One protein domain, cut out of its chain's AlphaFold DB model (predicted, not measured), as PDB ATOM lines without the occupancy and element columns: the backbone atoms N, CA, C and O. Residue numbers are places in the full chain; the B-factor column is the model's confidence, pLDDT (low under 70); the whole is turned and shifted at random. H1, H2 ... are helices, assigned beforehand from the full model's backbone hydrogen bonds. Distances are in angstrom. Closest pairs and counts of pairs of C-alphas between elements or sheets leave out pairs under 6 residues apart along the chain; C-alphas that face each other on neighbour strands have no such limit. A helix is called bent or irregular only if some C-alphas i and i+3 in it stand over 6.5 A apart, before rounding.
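What this domain is: This is residues 240 to 295 and 453 to 459 of the 477 residues of the protein "DUF4238 domain-containing protein" of Rhodococcus sp. 02-925g (UniProt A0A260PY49). A long helix, H1, is bent into a V, and a second helix, H2, packs on both of its arms, while a short third helix, H3, lies off by itself. After H2, residues 286 to 295 run back toward the first residues of H1. The printed part has 63 residues, with three named helices in the order H1, H2, H3 and no named strand; the class is all helix. The whole is only just compact, close to loose, with a radius of gyration of the C-alphas of 12.6 A, and its outline is flat, spanning 33 by 30 by 17 A.

Where its parts are: H1, residues 240 to 266, begins at C-alpha 240, (-22.018, 14.033, -65.329). By its hydrogen bonds it was assigned as one helix, but it is bent: C-alphas 254 and 257 are 8.8 A apart. Its arms are H1a, residues 240 to 254, 20.7 A long, and H1b, residues 257 to 266, 14.7 A long. H2, residues 274 to 285, measures 16.3 A and begins at C-alpha 274, (-33.125, 28.425, -39.269). H3, residues 453 to 459, measures 10.2 A and ends at C-alpha 459, (-29.786, 13.225, -31.393).

How they stand to each other: H1a and H1b are close but not clearly touching, at a steep tilt of 66 degrees, opposite ways; their closest C-alphas, of Ile 252 and Phe 260, are 6.7 A apart. Residues 249 to 253 of H1a touch residues 281 to 285 of H2, at a steep tilt of 44 degrees, opposite ways; the closest C-alphas, of Arg 249 and Thr 285, are 5.1 A apart. H1b touches H2, about perpendicular at 78 degrees, with the closest C-alphas, of Ala 261 and Ala 277, 5.7 A apart. H3 is apart from H1a, H1b and H2. In H1a, H1b, H2 and H3 every O i to N i+4 pair is within hydrogen-bond range.

The domain as a whole: The two C-alphas farthest apart, of Thr 295 and Arg 459, are 38.8 A apart. Residues 296 to 452 are not printed, and C-alphas 295 and 453 are 34.0 A apart across the cut. H1 to H2 is a short link of 7 residues; H2 to H3 is the link across the cut. The mean pLDDT of the printed part is 81.9, and residue 270 is under 70.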
ATOM      1  N   LEU A 240     -22.811  13.225 -66.264       92.44
ATOM      2  CA  LEU A 240     -22.018  14.033 -65.329       92.44
ATOM      3  C   LEU A 240     -22.912  14.933 -64.462       92.44
ATOM      4  O   LEU A 240     -22.726  14.991 -63.248       92.44
ATOM      5  N   GLY A 241     -23.896  15.601 -65.068       91.88
ATOM      6  CA  GLY A 241     -24.849  16.442 -64.342       91.88
ATOM      7  C   GLY A 241     -25.633  15.670 -63.280       91.88
ATOM      8  O   GLY A 241     -25.656  16.055 -62.112       91.88
ATOM      9  N   GLN A 242     -26.198  14.523 -63.660       91.94
ATOM     10  CA  GLN A 242     -26.953  13.640 -62.766       91.94
ATOM     11  C   GLN A 242     -26.094  13.081 -61.636       91.94
ATOM     12  O   GLN A 242     -26.513  13.103 -60.479       91.94
ATOM     13  N   LEU A 243     -24.880  12.621 -61.950       90.88
ATOM     14  CA  LEU A 243     -23.951  12.107 -60.950       90.88
ATOM     15  C   LEU A 243     -23.532  13.204 -59.964       90.88
ATOM     16  O   LEU A 243     -23.538  12.971 -58.759       90.88
ATOM     17  N   SER A 244     -23.216  14.403 -60.460       89.56
ATOM     18  CA  SER A 244     -22.878  15.562 -59.625       89.56
ATOM     19  C   SER A 244     -24.027  15.918 -58.684       89.56
ATOM     20  O   SER A 244     -23.821  16.046 -57.477       89.56
ATOM     21  N   THR A 245     -25.261  15.987 -59.193       89.88
ATOM     22  CA  THR A 245     -26.449  16.218 -58.364       89.88
ATOM     23  C   THR A 245     -26.614  15.130 -57.309       89.88
ATOM     24  O   THR A 245     -26.779  15.454 -56.137       89.88
ATOM     25  N   ALA A 246     -26.514  13.852 -57.677       89.69
ATOM     26  CA  ALA A 246     -26.654  12.746 -56.732       89.69
ATOM     27  C   ALA A 246     -25.588  12.786 -55.620       89.69
ATOM     28  O   ALA A 246     -25.917  12.669 -54.438       89.69
ATOM     29  N   MET A 247     -24.323  13.026 -55.978       87.81
ATOM     30  CA  MET A 247     -23.222  13.123 -55.014       87.81
ATOM     31  C   MET A 247     -23.341  14.355 -54.114       87.81
ATOM     32  O   MET A 247     -23.104  14.252 -52.913       87.81
ATOM     33  N   ASN A 248     -23.761  15.501 -54.657       87.00
ATOM     34  CA  ASN A 248     -24.008  16.706 -53.865       87.00
ATOM     35  C   ASN A 248     -25.144  16.491 -52.860       87.00
ATOM     36  O   ASN A 248     -25.007  16.878 -51.702       87.00
ATOM     37  N   ARG A 249     -26.233  15.824 -53.264       89.44
ATOM     38  CA  ARG A 249     -27.336  15.462 -52.359       89.44
ATOM     39  C   ARG A 249     -26.852  14.573 -51.218       89.44
ATOM     40  O   ARG A 249     -27.152  14.848 -50.059       89.44
ATOM     41  N   LEU A 250     -26.062  13.546 -51.537       87.94
ATOM     42  CA  LEU A 250     -25.468  12.665 -50.535       87.94
ATOM     43  C   LEU A 250     -24.540  13.431 -49.583       87.94
ATOM     44  O   LEU A 250     -24.626  13.246 -48.372       87.94
ATOM     45  N   TYR A 251     -23.689  14.312 -50.111       85.69
ATOM     46  CA  TYR A 251     -22.791  15.138 -49.308       85.69
ATOM     47  C   TYR A 251     -23.562  16.066 -48.361       85.69
ATOM     48  O   TYR A 251     -23.262  16.104 -47.172       85.69
ATOM     49  N   ILE A 252     -24.596  16.758 -48.852       86.06
ATOM     50  CA  ILE A 252     -25.458  17.635 -48.041       86.06
ATOM     51  C   ILE A 252     -26.205  16.830 -46.965       86.06
ATOM     52  O   ILE A 252     -26.319  17.273 -45.819       86.06
ATOM     53  N   ALA A 253     -26.689  15.630 -47.298       86.38
ATOM     54  CA  ALA A 253     -27.330  14.745 -46.330       86.38
ATOM     55  C   ALA A 253     -26.350  14.275 -45.240       86.38
ATOM     56  O   ALA A 253     -26.705  14.282 -44.062       86.38
ATOM     57  N   ALA A 254     -25.120  13.911 -45.619       85.56
ATOM     58  CA  ALA A 254     -24.077  13.428 -44.712       85.56
ATOM     59  C   ALA A 254     -23.465  14.520 -43.833       85.56
ATOM     60  O   ALA A 254     -23.193  14.266 -42.660       85.56
ATOM     61  N   ALA A 255     -23.287  15.732 -44.364       84.69
ATOM     62  CA  ALA A 255     -22.897  16.896 -43.574       84.69
ATOM     63  C   ALA A 255     -23.942  17.188 -42.485       84.69
ATOM     64  O   ALA A 255     -23.592  17.612 -41.386       84.69
ATOM     65  N   GLY A 256     -25.212  16.893 -42.766       82.75
ATOM     66  CA  GLY A 256     -26.319  17.149 -41.865       82.75
ATOM     67  C   GLY A 256     -26.751  18.613 -41.883       82.75
ATOM     68  O   GLY A 256     -26.093  19.492 -42.439       82.75
ATOM     69  N   ARG A 257     -27.903  18.862 -41.260       78.44
ATOM     70  CA  ARG A 257     -28.570  20.169 -41.211       78.44
ATOM     71  C   ARG A 257     -27.659  21.288 -40.700       78.44
ATOM     72  O   ARG A 257     -27.566  22.341 -41.321       78.44
ATOM     73  N   ASP A 258     -26.997  21.052 -39.573       72.88
ATOM     74  CA  ASP A 258     -26.322  22.115 -38.824       72.88
ATOM     75  C   ASP A 258     -25.070  22.606 -39.584       72.88
ATOM     76  O   ASP A 258     -24.861  23.808 -39.743       72.88
ATOM     77  N   ASN A 259     -24.328  21.680 -40.205       77.62
ATOM     78  CA  ASN A 259     -23.179  22.002 -41.058       77.62
ATOM     79  C   ASN A 259     -23.584  22.630 -42.404       77.62
ATOM     80  O   ASN A 259     -22.778  23.322 -43.028       77.62
ATOM     81  N   PHE A 260     -24.814  22.395 -42.881       78.12
ATOM     82  CA  PHE A 260     -25.320  23.023 -44.103       78.12
ATOM     83  C   PHE A 260     -25.555  24.525 -43.906       78.12
ATOM     84  O   PHE A 260     -25.134  25.317 -44.749       78.12
ATOM     85  N   ALA A 261     -26.160  24.920 -42.781       73.06
ATOM     86  CA  ALA A 261     -26.352  26.329 -42.435       73.06
ATOM     87  C   ALA A 261     -25.007  27.061 -42.279       73.06
ATOM     88  O   ALA A 261     -24.831  28.157 -42.807       73.06
ATOM     89  N   GLU A 262     -24.032  26.427 -41.622       74.25
ATOM     90  CA  GLU A 262     -22.676  26.970 -41.490       74.25
ATOM     91  C   GLU A 262     -21.978  27.106 -42.852       74.25
ATOM     92  O   GLU A 262     -21.462  28.173 -43.178       74.25
ATOM     93  N   SER A 263     -22.058  26.075 -43.700       73.00
ATOM     94  CA  SER A 263     -21.494  26.103 -45.057       73.00
ATOM     95  C   SER A 263     -22.129  27.174 -45.951       73.00
ATOM     96  O   SER A 263     -21.453  27.714 -46.827       73.00
ATOM     97  N   ALA A 264     -23.418  27.480 -45.766       75.00
ATOM     98  CA  ALA A 264     -24.100  28.545 -46.497       75.00
ATOM     99  C   ALA A 264     -23.574  29.933 -46.092       75.00
ATOM    100  O   ALA A 264     -23.273  30.742 -46.970       75.00
ATOM    101  N   ARG A 265     -23.343  30.158 -44.791       74.69
ATOM    102  CA  ARG A 265     -22.705  31.384 -44.276       74.69
ATOM    103  C   ARG A 265     -21.282  31.549 -44.802       74.69
ATOM    104  O   ARG A 265     -20.929  32.602 -45.310       74.69
ATOM    105  N   THR A 266     -20.475  30.481 -44.820       74.31
ATOM    106  CA  THR A 266     -19.106  30.546 -45.384       74.31
ATOM    107  C   THR A 266     -19.086  30.903 -46.878       74.31
ATOM    108  O   THR A 266     -18.068  31.358 -47.395       74.31
ATOM    109  N   ARG A 267     -20.202  30.708 -47.589       74.50
ATOM    110  CA  ARG A 267     -20.375  31.082 -49.002       74.50
ATOM    111  C   ARG A 267     -21.018  32.463 -49.189       74.50
ATOM    112  O   ARG A 267     -21.403  32.788 -50.310       74.50
ATOM    113  N   GLY A 268     -21.112  33.263 -48.125       73.19
ATOM    114  CA  GLY A 268     -21.639  34.630 -48.151       73.19
ATOM    115  C   GLY A 268     -23.164  34.711 -48.147       73.19
ATOM    116  O   GLY A 268     -23.720  35.719 -48.577       73.19
ATOM    117  N   ILE A 269     -23.853  33.650 -47.711       76.44
ATOM    118  CA  ILE A 269     -25.299  33.677 -47.471       76.44
ATOM    119  C   ILE A 269     -25.517  33.870 -45.968       76.44
ATOM    120  O   ILE A 269     -25.759  32.914 -45.230       76.44
ATOM    121  N   ASP A 270     -25.372  35.115 -45.520       68.56
ATOM    122  CA  ASP A 270     -25.328  35.450 -44.091       68.56
ATOM    123  C   ASP A 270     -26.722  35.566 -43.436       68.56
ATOM    124  O   ASP A 270     -26.838  35.415 -42.221       68.56
ATOM    125  N   ASP A 271     -27.790  35.697 -44.235       70.62
ATOM    126  CA  ASP A 271     -29.154  36.013 -43.767       70.62
ATOM    127  C   ASP A 271     -30.139  34.824 -43.738       70.62
ATOM    128  O   ASP A 271     -31.352  35.020 -43.696       70.62
ATOM    129  N   LEU A 272     -29.670  33.571 -43.754       74.75
ATOM    130  CA  LEU A 272     -30.585  32.423 -43.660       74.75
ATOM    131  C   LEU A 272     -31.098  32.231 -42.230       74.75
ATOM    132  O   LEU A 272     -30.344  31.856 -41.324       74.75
ATOM    133  N   THR A 273     -32.407  32.398 -42.041       81.19
ATOM    134  CA  THR A 273     -33.083  31.948 -40.821       81.19
ATOM    135  C   THR A 273     -32.996  30.422 -40.691       81.19
ATOM    136  O   THR A 273     -32.849  29.702 -41.682       81.19
ATOM    137  N   GLU A 274     -33.130  29.885 -39.474       76.75
ATOM    138  CA  GLU A 274     -33.125  28.425 -39.269       76.75
ATOM    139  C   GLU A 274     -34.212  27.710 -40.087       76.75
ATOM    140  O   GLU A 274     -33.983  26.626 -40.618       76.75
ATOM    141  N   ASN A 275     -35.383  28.334 -40.238       81.38
ATOM    142  CA  ASN A 275     -36.483  27.777 -41.025       81.38
ATOM    143  C   ASN A 275     -36.161  27.743 -42.527       81.38
ATOM    144  O   ASN A 275     -36.535  26.794 -43.218       81.38
ATOM    145  N   GLU A 276     -35.462  28.754 -43.044       82.25
ATOM    146  CA  GLU A 276     -35.027  28.784 -44.443       82.25
ATOM    147  C   GLU A 276     -33.899  27.786 -44.699       82.25
ATOM    148  O   GLU A 276     -33.934  27.076 -45.702       82.25
ATOM    149  N   ALA A 277     -32.944  27.661 -43.772       79.69
ATOM    150  CA  ALA A 277     -31.910  26.633 -43.838       79.69
ATOM    151  C   ALA A 277     -32.525  25.220 -43.865       79.69
ATOM    152  O   ALA A 277     -32.084  24.371 -44.641       79.69
ATOM    153  N   ASP A 278     -33.595  24.986 -43.099       81.69
ATOM    154  CA  ASP A 278     -34.334  23.718 -43.093       81.69
ATOM    155  C   ASP A 278     -35.055  23.452 -44.397       81.69
ATOM    156  O   ASP A 278     -34.998  22.339 -44.929       81.69
ATOM    157  N   ALA A 279     -35.745  24.465 -44.913       84.12
ATOM    158  CA  ALA A 279     -36.443  24.370 -46.180       84.12
ATOM    159  C   ALA A 279     -35.456  24.074 -47.318       84.12
ATOM    160  O   ALA A 279     -35.702  23.165 -48.114       84.12
ATOM    161  N   LEU A 280     -34.313  24.767 -47.352       83.44
ATOM    162  CA  LEU A 280     -33.265  24.567 -48.349       83.44
ATOM    163  C   LEU A 280     -32.579  23.211 -48.210       83.44
ATOM    164  O   LEU A 280     -32.377  22.543 -49.218       83.44
ATOM    165  N   TRP A 281     -32.262  22.763 -46.995       85.44
ATOM    166  CA  TRP A 281     -31.665  21.445 -46.780       85.44
ATOM    167  C   TRP A 281     -32.621  20.322 -47.198       85.44
ATOM    168  O   TRP A 281     -32.216  19.379 -47.883       85.44
ATOM    169  N   ARG A 282     -33.913  20.430 -46.852       85.12
ATOM    170  CA  ARG A 282     -34.937  19.475 -47.305       85.12
ATOM    171  C   ARG A 282     -35.054  19.494 -48.820       85.12
ATOM    172  O   ARG A 282     -35.043  18.433 -49.432       85.12
ATOM    173  N   LEU A 283     -35.138  20.676 -49.427       84.88
ATOM    174  CA  LEU A 283     -35.209  20.810 -50.878       84.88
ATOM    175  C   LEU A 283     -33.978  20.197 -51.547       84.88
ATOM    176  O   LEU A 283     -34.132  19.461 -52.508       84.88
ATOM    177  N   ALA A 284     -32.783  20.447 -51.011       83.31
ATOM    178  CA  ALA A 284     -31.512  19.976 -51.547       83.31
ATOM    179  C   ALA A 284     -31.250  18.483 -51.314       83.31
ATOM    180  O   ALA A 284     -30.319  17.947 -51.900       83.31
ATOM    181  N   THR A 285     -32.027  17.801 -50.472       84.44
ATOM    182  CA  THR A 285     -31.888  16.356 -50.215       84.44
ATOM    183  C   THR A 285     -33.056  15.540 -50.763       84.44
ATOM    184  O   THR A 285     -32.927  14.322 -50.901       84.44
ATOM    185  N   GLN A 286     -34.160  16.186 -51.151       83.50
ATOM    186  CA  GLN A 286     -35.326  15.531 -51.742       83.50
ATOM    187  C   GLN A 286     -34.993  14.792 -53.049       83.50
ATOM    188  O   GLN A 286     -34.147  15.246 -53.823       83.50
ATOM    189  N   PRO A 287     -35.655  13.652 -53.318       79.38
ATOM    190  CA  PRO A 287     -35.555  12.976 -54.605       79.38
ATOM    191  C   PRO A 287     -36.195  13.815 -55.715       79.38
ATOM    192  O   PRO A 287     -37.108  14.603 -55.477       79.38
ATOM    193  N   GLY A 288     -35.737  13.615 -56.951       76.56
ATOM    194  CA  GLY A 288     -36.348  14.238 -58.131       76.56
ATOM    195  C   GLY A 288     -35.958  15.698 -58.384       76.56
ATOM    196  O   GLY A 288     -36.572  16.341 -59.233       76.56
ATOM    197  N   ILE A 289     -34.937  16.222 -57.696       77.69
ATOM    198  CA  ILE A 289     -34.330  17.510 -58.061       77.69
ATOM    199  C   ILE A 289     -33.780  17.399 -59.484       77.69
ATOM    200  O   ILE A 289     -33.104  16.422 -59.821       77.69
ATOM    201  N   ALA A 290     -34.065  18.412 -60.302       79.62
ATOM    202  CA  ALA A 290     -33.534  18.494 -61.652       79.62
ATOM    203  C   ALA A 290     -31.995  18.385 -61.623       79.62
ATOM    204  O   ALA A 290     -31.353  19.071 -60.818       79.62
ATOM    205  N   PRO A 291     -31.395  17.542 -62.479       81.75
ATOM    206  CA  PRO A 291     -29.949  17.455 -62.580       81.75
ATOM    207  C   PRO A 291     -29.331  18.819 -62.872       81.75
ATOM    208  O   PRO A 291     -29.878  19.622 -63.623       81.75
ATOM    209  N   THR A 292     -28.169  19.073 -62.288       82.38
ATOM    210  CA  THR A 292     -27.384  20.263 -62.587       82.38
ATOM    211  C   THR A 292     -26.791  20.110 -63.978       82.38
ATOM    212  O   THR A 292     -26.137  19.108 -64.263       82.38
ATOM    213  N   ASP A 293     -26.967  21.113 -64.832       84.38
ATOM    214  CA  ASP A 293     -26.316  21.119 -66.135       84.38
ATOM    215  C   ASP A 293     -24.797  21.170 -65.952       84.38
ATOM    216  O   ASP A 293     -24.234  22.146 -65.449       84.38
ATOM    217  N   ALA A 294     -24.106  20.114 -66.381       88.38
ATOM    218  CA  ALA A 294     -22.655  20.137 -66.417       88.38
ATOM    219  C   ALA A 294     -22.181  21.241 -67.376       88.38
ATOM    220  O   ALA A 294     -22.712  21.399 -68.481       88.38
ATOM    221  N   THR A 295     -21.169  22.012 -66.978       90.75
ATOM    222  CA  THR A 295     -20.592  23.056 -67.836       90.75
ATOM    223  C   THR A 295     -19.792  22.437 -68.987       90.75
ATOM    224  O   THR A 295     -19.364  21.283 -68.914       90.75
ATOM    225  N   ALA A 453     -31.415   8.553 -40.821       86.12
ATOM    226  CA  ALA A 453     -31.832   7.717 -39.695       86.12
ATOM    227  C   ALA A 453     -30.747   7.629 -38.604       86.12
ATOM    228  O   ALA A 453     -31.046   7.756 -37.412       86.12
ATOM    229  N   MET A 454     -29.475   7.488 -38.989       85.31
ATOM    230  CA  MET A 454     -28.352   7.489 -38.043       85.31
ATOM    231  C   MET A 454     -28.203   8.831 -37.312       85.31
ATOM    232  O   MET A 454     -27.934   8.847 -36.107       85.31
ATOM    233  N   ALA A 455     -28.404   9.957 -38.004       80.94
ATOM    234  CA  ALA A 455     -28.376  11.284 -37.390       80.94
ATOM    235  C   ALA A 455     -29.509  11.469 -36.363       80.94
ATOM    236  O   ALA A 455     -29.269  11.984 -35.267       80.94
ATOM    237  N   HIS A 456     -30.719  10.981 -36.666       81.31
ATOM    238  CA  HIS A 456     -31.840  10.980 -35.720       81.31
ATOM    239  C   HIS A 456     -31.537  10.158 -34.459       81.31
ATOM    240  O   HIS A 456     -31.770  10.637 -33.348       81.31
ATOM    241  N   LEU A 457     -30.949   8.963 -34.606       83.12
ATOM    242  CA  LEU A 457     -30.564   8.119 -33.468       83.12
ATOM    243  C   LEU A 457     -29.486   8.763 -32.583       83.12
ATOM    244  O   LEU A 457     -29.530   8.602 -31.363       83.12
ATOM    245  N   ARG A 458     -28.533   9.506 -33.164       80.56
ATOM    246  CA  ARG A 458     -27.526  10.255 -32.391       80.56
ATOM    247  C   ARG A 458     -28.165  11.361 -31.552       80.56
ATOM    248  O   ARG A 458     -27.866  11.440 -30.367       80.56
ATOM    249  N   ARG A 459     -29.080  12.153 -32.125       75.50
ATOM    250  CA  ARG A 459     -29.786  13.225 -31.393       75.50
ATOM    251  C   ARG A 459     -30.654  12.682 -30.254       75.50
ATOM    252  O   ARG A 459     -30.681  13.283 -29.189       75.50
TER     253      ARG A 459